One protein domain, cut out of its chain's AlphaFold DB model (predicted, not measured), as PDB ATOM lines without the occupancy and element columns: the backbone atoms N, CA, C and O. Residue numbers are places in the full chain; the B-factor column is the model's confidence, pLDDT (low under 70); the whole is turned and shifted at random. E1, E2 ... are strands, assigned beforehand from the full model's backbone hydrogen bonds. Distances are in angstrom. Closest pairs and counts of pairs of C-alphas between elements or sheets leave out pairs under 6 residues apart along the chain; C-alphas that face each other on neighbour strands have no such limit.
ATOM      1  N   ARG A 251      43.171  16.977  12.658       92.62
ATOM      2  CA  ARG A 251      43.549  15.712  12.025       92.62
ATOM      3  C   ARG A 251      43.744  14.634  13.074       92.62
ATOM      4  O   ARG A 251      44.441  14.868  14.058       92.62
ATOM      5  N   TYR A 252      43.178  13.453  12.861       92.94
ATOM      6  CA  TYR A 252      43.209  12.344  13.815       92.94
ATOM      7  C   TYR A 252      43.813  11.086  13.203       92.94
ATOM      8  O   TYR A 252      43.580  10.766  12.039       92.94
ATOM      9  N   CYS A 253      44.527  10.326  14.031       92.31
ATOM     10  CA  CYS A 253      44.848   8.935  13.755       92.31
ATOM     11  C   CYS A 253      43.661   8.059  14.172       92.31
ATOM     12  O   CYS A 253      43.363   7.927  15.358       92.31
ATOM     13  N   ILE A 254      42.981   7.449  13.208       92.25
ATOM     14  CA  ILE A 254      41.775   6.655  13.466       92.25
ATOM     15  C   ILE A 254      42.139   5.231  13.867       92.25
ATOM     16  O   ILE A 254      41.652   4.717  14.868       92.25
ATOM     17  N   GLN A 255      43.020   4.592  13.097       90.44
ATOM     18  CA  GLN A 255      43.506   3.252  13.406       90.44
ATOM     19  C   GLN A 255      44.829   2.961  12.703       90.44
ATOM     20  O   GLN A 255      45.149   3.536  11.662       90.44
ATOM     21  N   LYS A 256      45.577   2.011  13.256       90.31
ATOM     22  CA  LYS A 256      46.768   1.450  12.621       90.31
ATOM     23  C   LYS A 256      46.366   0.368  11.618       90.31
ATOM     24  O   LYS A 256      45.462  -0.417  11.897       90.31
ATOM     25  N   HIS A 257      47.042   0.298  10.473       89.19
ATOM     26  CA  HIS A 257      46.812  -0.778   9.511       89.19
ATOM     27  C   HIS A 257      47.238  -2.125  10.125       89.19
ATOM     28  O   HIS A 257      48.334  -2.203  10.689       89.19
ATOM     29  N   PRO A 258      46.427  -3.194  10.008       85.38
ATOM     30  CA  PRO A 258      46.717  -4.477  10.653       85.38
ATOM     31  C   PRO A 258      48.024  -5.109  10.149       85.38
ATOM     32  O   PRO A 258      48.820  -5.604  10.941       85.38
ATOM     33  N   GLU A 259      48.271  -5.034   8.839       87.56
ATOM     34  CA  GLU A 259      49.416  -5.696   8.191       87.56
ATOM     35  C   GLU A 259      50.596  -4.759   7.879       87.56
ATOM     36  O   GLU A 259      51.739  -5.192   7.775       87.56
ATOM     37  N   LEU A 260      50.346  -3.453   7.742       86.19
ATOM     38  CA  LEU A 260      51.340  -2.474   7.308       86.19
ATOM     39  C   LEU A 260      51.727  -1.621   8.512       86.19
ATOM     40  O   LEU A 260      51.125  -0.589   8.788       86.19
ATOM     41  N   HIS A 261      52.735  -2.070   9.257       75.12
ATOM     42  CA  HIS A 261      53.046  -1.543  10.591       75.12
ATOM     43  C   HIS A 261      53.442  -0.055  10.667       75.12
ATOM     44  O   HIS A 261      53.485   0.478  11.778       75.12
ATOM     45  N   ALA A 262      53.702   0.607   9.537       84.31
ATOM     46  CA  ALA A 262      53.994   2.041   9.448       84.31
ATOM     47  C   ALA A 262      52.842   2.871   8.849       84.31
ATOM     48  O   ALA A 262      52.999   4.073   8.657       84.31
ATOM     49  N   THR A 263      51.707   2.243   8.534       89.25
ATOM     50  CA  THR A 263      50.575   2.876   7.853       89.25
ATOM     51  C   THR A 263      49.401   3.048   8.813       89.25
ATOM     52  O   THR A 263      49.035   2.132   9.553       89.25
ATOM     53  N   PHE A 264      48.792   4.226   8.782       91.88
ATOM     54  CA  PHE A 264      47.707   4.645   9.660       91.88
ATOM     55  C   PHE A 264      46.578   5.244   8.830       91.88
ATOM     56  O   PHE A 264      46.826   5.899   7.818       91.88
ATOM     57  N   MET A 265      45.337   5.004   9.242       92.31
ATOM     58  CA  MET A 265      44.183   5.683   8.671       92.31
ATOM     59  C   MET A 265      44.055   7.037   9.351       92.31
ATOM     60  O   MET A 265      43.883   7.099  10.570       92.31
ATOM     61  N   LEU A 266      44.163   8.099   8.564       93.38
ATOM     62  CA  LEU A 266      44.056   9.477   9.007       93.38
ATOM     63  C   LEU A 266      42.774  10.088   8.443       93.38
ATOM     64  O   LEU A 266      42.352   9.745   7.336       93.38
ATOM     65  N   ALA A 267      42.153  10.976   9.209       92.69
ATOM     66  CA  ALA A 267      40.996  11.743   8.769       92.69
ATOM     67  C   ALA A 267      40.955  13.098   9.479       92.69
ATOM     68  O   ALA A 267      41.431  13.234  10.611       92.69
ATOM     69  N   ASP A 268      40.366  14.086   8.816       92.62
ATOM     70  CA  ASP A 268      40.135  15.415   9.365       92.62
ATOM     71  C   ASP A 268      38.715  15.484   9.927       92.62
ATOM     72  O   ASP A 268      37.748  15.208   9.223       92.62
ATOM     73  N   TRP A 269      38.579  15.848  11.194       91.81
ATOM     74  CA  TRP A 269      37.295  16.184  11.801       91.81
ATOM     75  C   TRP A 269      37.070  17.686  11.666       91.81
ATOM     76  O   TRP A 269      37.961  18.462  12.018       91.81
ATOM     77  N   ASP A 270      35.903  18.117  11.192       88.56
ATOM     78  CA  ASP A 270      35.579  19.547  11.056       88.56
ATOM     79  C   ASP A 270      34.695  20.107  12.182       88.56
ATOM     80  O   ASP A 270      34.450  21.312  12.234       88.56
ATOM     81  N   GLY A 271      34.260  19.248  13.106       85.81
ATOM     82  CA  GLY A 271      33.297  19.575  14.158       85.81
ATOM     83  C   GLY A 271      32.024  18.738  14.070       85.81
ATOM     84  O   GLY A 271      31.472  18.398  15.116       85.81
ATOM     85  N   ASP A 272      31.633  18.352  12.854       86.75
ATOM     86  CA  ASP A 272      30.375  17.665  12.567       86.75
ATOM     87  C   ASP A 272      30.589  16.325  11.838       86.75
ATOM     88  O   ASP A 272      29.883  15.358  12.134       86.75
ATOM     89  N   ASP A 273      31.548  16.247  10.907       89.19
ATOM     90  CA  ASP A 273      31.788  15.056  10.083       89.19
ATOM     91  C   ASP A 273      33.281  14.804   9.792       89.19
ATOM     92  O   ASP A 273      34.151  15.674   9.937       89.19
ATOM     93  N   TRP A 274      33.576  13.579   9.356       92.00
ATOM     94  CA  TRP A 274      34.896  13.155   8.907       92.00
ATOM     95  C   TRP A 274      35.136  13.507   7.440       92.00
ATOM     96  O   TRP A 274      34.341  13.205   6.552       92.00
ATOM     97  N   LYS A 275      36.302  14.086   7.169       91.62
ATOM     98  CA  LYS A 275      36.771  14.497   5.845       91.62
ATOM     99  C   LYS A 275      38.168  13.954   5.579       91.62
ATOM    100  O   LYS A 275      38.868  13.518   6.489       91.62
ATOM    101  N   ASN A 276      38.575  13.985   4.308       90.06
ATOM    102  CA  ASN A 276      39.930  13.633   3.864       90.06
ATOM    103  C   ASN A 276      40.424  12.279   4.409       90.06
ATOM    104  O   ASN A 276      41.567  12.148   4.843       90.06
ATOM    105  N   ILE A 277      39.536  11.281   4.403       92.19
ATOM    106  CA  ILE A 277      39.805   9.946   4.936       92.19
ATOM    107  C   ILE A 277      40.798   9.236   4.015       92.19
ATOM    108  O   ILE A 277      40.537   9.061   2.824       92.19
ATOM    109  N   GLY A 278      41.931   8.803   4.562       91.31
ATOM    110  CA  GLY A 278      42.960   8.146   3.769       91.31
ATOM    111  C   GLY A 278      43.997   7.410   4.599       91.31
ATOM    112  O   GLY A 278      44.177   7.655   5.789       91.31
ATOM    113  N   TRP A 279      44.708   6.495   3.952       90.81
ATOM    114  CA  TRP A 279      45.838   5.800   4.555       90.81
ATOM    115  C   TRP A 279      47.133   6.568   4.291       90.81
ATOM    116  O   TRP A 279      47.436   6.908   3.146       90.81
ATOM    117  N   SER A 280      47.926   6.792   5.333       89.00
ATOM    118  CA  SER A 280      49.193   7.517   5.258       89.00
ATOM    119  C   SER A 280      50.246   6.877   6.157       89.00
ATOM    120  O   SER A 280      49.918   6.217   7.146       89.00
ATOM    121  N   LYS A 281      51.522   7.061   5.822       85.81
ATOM    122  CA  LYS A 281      52.629   6.698   6.714       85.81
ATOM    123  C   LYS A 281      52.973   7.868   7.635       85.81
ATOM    124  O   LYS A 281      53.070   9.004   7.175       85.81
ATOM    125  N   LEU A 282      53.180   7.579   8.920       72.88
ATOM    126  CA  LEU A 282      53.647   8.557   9.910       72.88
ATOM    127  C   LEU A 282      55.177   8.421  10.093       72.88
ATOM    128  O   LEU A 282      55.636   7.386  10.573       72.88
ATOM    129  N   GLY A 283      55.948   9.460   9.729       61.62
ATOM    130  CA  GLY A 283      57.416   9.585   9.922       61.62
ATOM    131  C   GLY A 283      58.230   9.487   8.616       61.62
ATOM    132  O   GLY A 283      57.765   8.867   7.667       61.62
ATOM    133  N   SER A 284      59.432  10.053   8.444       48.06
ATOM    134  CA  SER A 284      60.336  10.909   9.241       48.06
ATOM    135  C   SER A 284      60.950  11.968   8.298       48.06
ATOM    136  O   SER A 284      61.069  11.713   7.105       48.06
ATOM    137  N   GLU A 285      61.312  13.145   8.815       49.00
ATOM    138  CA  GLU A 285      61.864  14.326   8.103       49.00
ATOM    139  C   GLU A 285      60.985  14.999   7.023       49.00
ATOM    140  O   GLU A 285      61.024  16.226   6.924       49.00
ATOM    141  N   GLU A 286      60.118  14.287   6.295       46.75
ATOM    142  CA  GLU A 286      59.381  14.846   5.138       46.75
ATOM    143  C   GLU A 286      57.856  15.000   5.310       46.75
ATOM    144  O   GLU A 286      57.213  15.627   4.473       46.75
ATOM    145  N   GLY A 287      57.276  14.551   6.426       59.06
ATOM    146  CA  GLY A 287      55.836  14.687   6.697       59.06
ATOM    147  C   GLY A 287      55.007  13.468   6.274       59.06
ATOM    148  O   GLY A 287      55.542  12.382   6.068       59.06
ATOM    149  N   GLU A 288      53.681  13.626   6.229       66.44
ATOM    150  CA  GLU A 288      52.741  12.557   5.872       66.44
ATOM    151  C   GLU A 288      52.826  12.211   4.378       66.44
ATOM    152  O   GLU A 288      52.696  13.089   3.527       66.44
ATOM    153  N   GLN A 289      52.975  10.924   4.051       70.44
ATOM    154  CA  GLN A 289      52.954  10.451   2.665       70.44
ATOM    155  C   GLN A 289      51.678   9.639   2.395       70.44
ATOM    156  O   GLN A 289      51.546   8.523   2.920       70.44
ATOM    157  N   PRO A 290      50.736  10.167   1.586       69.56
ATOM    158  CA  PRO A 290      49.504   9.464   1.264       69.56
ATOM    159  C   PRO A 290      49.799   8.176   0.490       69.56
ATOM    160  O   PRO A 290      50.695   8.114  -0.352       69.56
ATOM    161  N   THR A 291      49.023   7.133   0.775       75.62
ATOM    162  CA  THR A 291      49.120   5.829   0.109       75.62
ATOM    163  C   THR A 291      47.886   5.580  -0.757       75.62
ATOM    164  O   THR A 291      46.802   6.076  -0.466       75.62
ATOM    165  N   THR A 292      48.026   4.787  -1.820       78.56
ATOM    166  CA  THR A 292      46.943   4.459  -2.770       78.56
ATOM    167  C   THR A 292      45.985   3.372  -2.266       78.56
ATOM    168  O   THR A 292      45.244   2.779  -3.049       78.56
ATOM    169  N   LEU A 293      46.007   3.073  -0.965       81.81
ATOM    170  CA  LEU A 293      45.170   2.033  -0.380       81.81
ATOM    171  C   LEU A 293      43.699   2.472  -0.351       81.81
ATOM    172  O   LEU A 293      43.417   3.636  -0.053       81.81
ATOM    173  N   PRO A 294      42.749   1.553  -0.600       82.38
ATOM    174  CA  PRO A 294      41.333   1.863  -0.495       82.38
ATOM    175  C   PRO A 294      40.987   2.280   0.940       82.38
ATOM    176  O   PRO A 294      41.298   1.582   1.909       82.38
ATOM    177  N   ALA A 295      40.337   3.433   1.066       83.12
ATOM    178  CA  ALA A 295      39.849   3.981   2.323       83.12
ATOM    179  C   ALA A 295      38.311   3.965   2.337       83.12
ATOM    180  O   ALA A 295      37.689   4.073   1.274       83.12
ATOM    181  N   PRO A 296      37.675   3.809   3.512       85.50
ATOM    182  CA  PRO A 296      36.229   3.930   3.614       85.50
ATOM    183  C   PRO A 296      35.792   5.354   3.260       85.50
ATOM    184  O   PRO A 296      36.496   6.325   3.530       85.50
ATOM    185  N   THR A 297      34.601   5.481   2.679       83.12
ATOM    186  CA  THR A 297      34.019   6.784   2.333       83.12
ATOM    187  C   THR A 297      33.399   7.497   3.533       83.12
ATOM    188  O   THR A 297      33.160   8.698   3.453       83.12
ATOM    189  N   GLN A 298      33.133   6.778   4.631       86.25
ATOM    190  CA  GLN A 298      32.557   7.308   5.869       86.25
ATOM    191  C   GLN A 298      33.137   6.600   7.097       86.25
ATOM    192  O   GLN A 298      33.477   5.416   7.052       86.25
ATOM    193  N   ILE A 299      33.212   7.329   8.210       88.56
ATOM    194  CA  ILE A 299      33.582   6.822   9.534       88.56
ATOM    195  C   ILE A 299      32.429   7.148  10.490       88.56
ATOM    196  O   ILE A 299      31.961   8.279  10.531       88.56
ATOM    197  N   HIS A 300      31.968   6.167  11.273       86.69
ATOM    198  CA  HIS A 300      30.797   6.323  12.156       86.69
ATOM    199  C   HIS A 300      31.140   6.505  13.643       86.69
ATOM    200  O   HIS A 300      30.241   6.585  14.477       86.69
ATOM    201  N   CYS A 301      32.423   6.541  14.006       86.19
ATOM    202  CA  CYS A 301      32.847   6.779  15.384       86.19
ATOM    203  C   CYS A 301      33.134   8.260  15.639       86.19
ATOM    204  O   CYS A 301      33.590   8.977  14.751       86.19
ATOM    205  N   THR A 302      32.938   8.706  16.878       85.81
ATOM    206  CA  THR A 302      33.383  10.032  17.321       85.81
ATOM    207  C   THR A 302      34.912  10.082  17.439       85.81
ATOM    208  O   THR A 302      35.508   9.077  17.845       85.81
ATOM    209  N   PRO A 303      35.559  11.228  17.157       89.06
ATOM    210  CA  PRO A 303      37.003  11.372  17.324       89.06
ATOM    211  C   PRO A 303      37.459  11.079  18.755       89.06
ATOM    212  O   PRO A 303      36.838  11.521  19.723       89.06
ATOM    213  N   GLN A 304      38.577  10.365  18.891       89.44
ATOM    214  CA  GLN A 304      39.251  10.177  20.172       89.44
ATOM    215  C   GLN A 304      40.324  11.256  20.329       89.44
ATOM    216  O   GLN A 304      41.282  11.294  19.564       89.44
ATOM    217  N   LEU A 305      40.189  12.136  21.323       85.12
ATOM    218  CA  LEU A 305      41.113  13.264  21.504       85.12
ATOM    219  C   LEU A 305      42.573  12.848  21.698       85.12
ATOM    220  O   LEU A 305      43.466  13.563  21.260       85.12
ATOM    221  N   ASP A 306      42.834  11.688  22.295       85.50
ATOM    222  CA  ASP A 306      44.204  11.204  22.480       85.50
ATOM    223  C   ASP A 306      44.895  10.869  21.146       85.50
ATOM    224  O   ASP A 306      46.127  10.876  21.072       85.50
ATOM    225  N   SER A 307      44.120  10.641  20.076       89.38
ATOM    226  CA  SER A 307      44.621  10.330  18.737       89.38
ATOM    227  C   SER A 307      44.724  11.538  17.803       89.38
ATOM    228  O   SER A 307      45.147  11.384  16.654       89.38
ATOM    229  N   ILE A 308      44.384  12.744  18.279       91.06
ATOM    230  CA  ILE A 308      44.573  13.970  17.500       91.06
ATOM    231  C   ILE A 308      46.059  14.169  17.192       91.06
ATOM    232  O   ILE A 308      46.910  13.966  18.060       91.06
ATOM    233  N   LEU A 309      46.381  14.562  15.968       89.62
ATOM    234  CA  LEU A 309      47.736  14.782  15.464       89.62
ATOM    235  C   LEU A 309      48.024  16.276  15.296       89.62
ATOM    236  O   LEU A 309      49.072  16.746  15.732       89.62
ATOM    237  N   SER A 310      47.076  17.022  14.729       89.50
ATOM    238  CA  SER A 310      47.171  18.469  14.531       89.50
ATOM    239  C   SER A 310      45.807  19.143  14.678       89.50
ATOM    240  O   SER A 310      44.761  18.514  14.514       89.50
ATOM    241  N   LEU A 311      45.825  20.431  15.019       89.38
ATOM    242  CA  LEU A 311      44.628  21.268  15.084       89.38
ATOM    243  C   LEU A 311      44.321  21.854  13.705       89.38
ATOM    244  O   LEU A 311      45.238  22.158  12.948       89.38
ATOM    245  N   ASN A 312      43.037  22.043  13.411       84.75
ATOM    246  CA  ASN A 312      42.567  22.757  12.224       84.75
ATOM    247  C   ASN A 312      41.364  23.613  12.631       84.75
ATOM    248  O   ASN A 312      40.214  23.229  12.434       84.75
TER     249      ASN A 312
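Overview. This is residues 251 to 312 of the 340 residues of an uncharacterized protein of Actinomyces viscosus C505 (UniProt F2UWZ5). One strongly twisted antiparallel sheet makes the body: E1, E2 and E3 go to and fro side by side, and the short strand E4 joins the sheet's edge beside the beginning of E1. A long link, residues 282 to 307, loops away beyond the end of E3, comes back beside that strand and then arches past one face of the sheet to reach E4. The printed part has 62 residues with no named helix and four named strands, E1, E2, E3 and E4 along the chain; across the sheet the order is E3, E2, E1, E4. The class is all strand, though under half of the residues, 25 of 62, are in named elements. The whole is compact, with a radius of gyration of the C-alphas of 11.3 A and spans of 30 by 24 by 17 A.

Arrangement. E1, residues 251 to 256, is an inner strand and forms a hairpin with E2, residues 263 to 269. They are antiparallel at 146 degrees, with N 254 and O 265 2.8 A apart, within hydrogen-bond range. E2 forms a second hairpin with the edge strand E3, residues 274 to 281. These two are antiparallel at 157 degrees; N 266 and O 278 are 2.8 A apart and N 275 and O 268 2.8 A, both within hydrogen-bond range. E1, E2 and E3 form a meander, each strand the antiparallel neighbour of the one before. E3 bends by 52 degrees at residue 278, and its residues 280 to 281 also pair antiparallel with residues 289 to 290. The other edge strand, E4, residues 308 to 311, is antiparallel to E1 at 166 degrees. C-alphas 252 and 308 face each other at 4.3 A, and N 309 and O 251 are within hydrogen-bond range at 2.7 A. The four strands form a Greek key, a meander of three with the first strand the antiparallel neighbour of the fourth. E3 and E4 are apart. From edge to edge the strands' lines turn by 60 degrees.

Along the chain. E1 begins at C-alpha 251, (43.549, 15.712, 12.025), and is 14.6 A long from first to last C-alpha. E2 is 19.2 A long and E3 19.0 A; E3 ends at C-alpha 281, (52.629, 6.698, 6.714). E4, 7.7 A long, ends at C-alpha 311, (44.628, 21.268, 15.084).

Size, cuts and confidence. The two C-alphas farthest apart, those of Glu 285 and His 300, are 32.3 A apart. The printed part has no cut. The link from E1 to E2 is short, that from E2 to E3 tight, and that from E3 to E4 long, with 26 residues. The mean pLDDT of the printed part is 84.0; residues 283 to 288 and residue 290 are under 70.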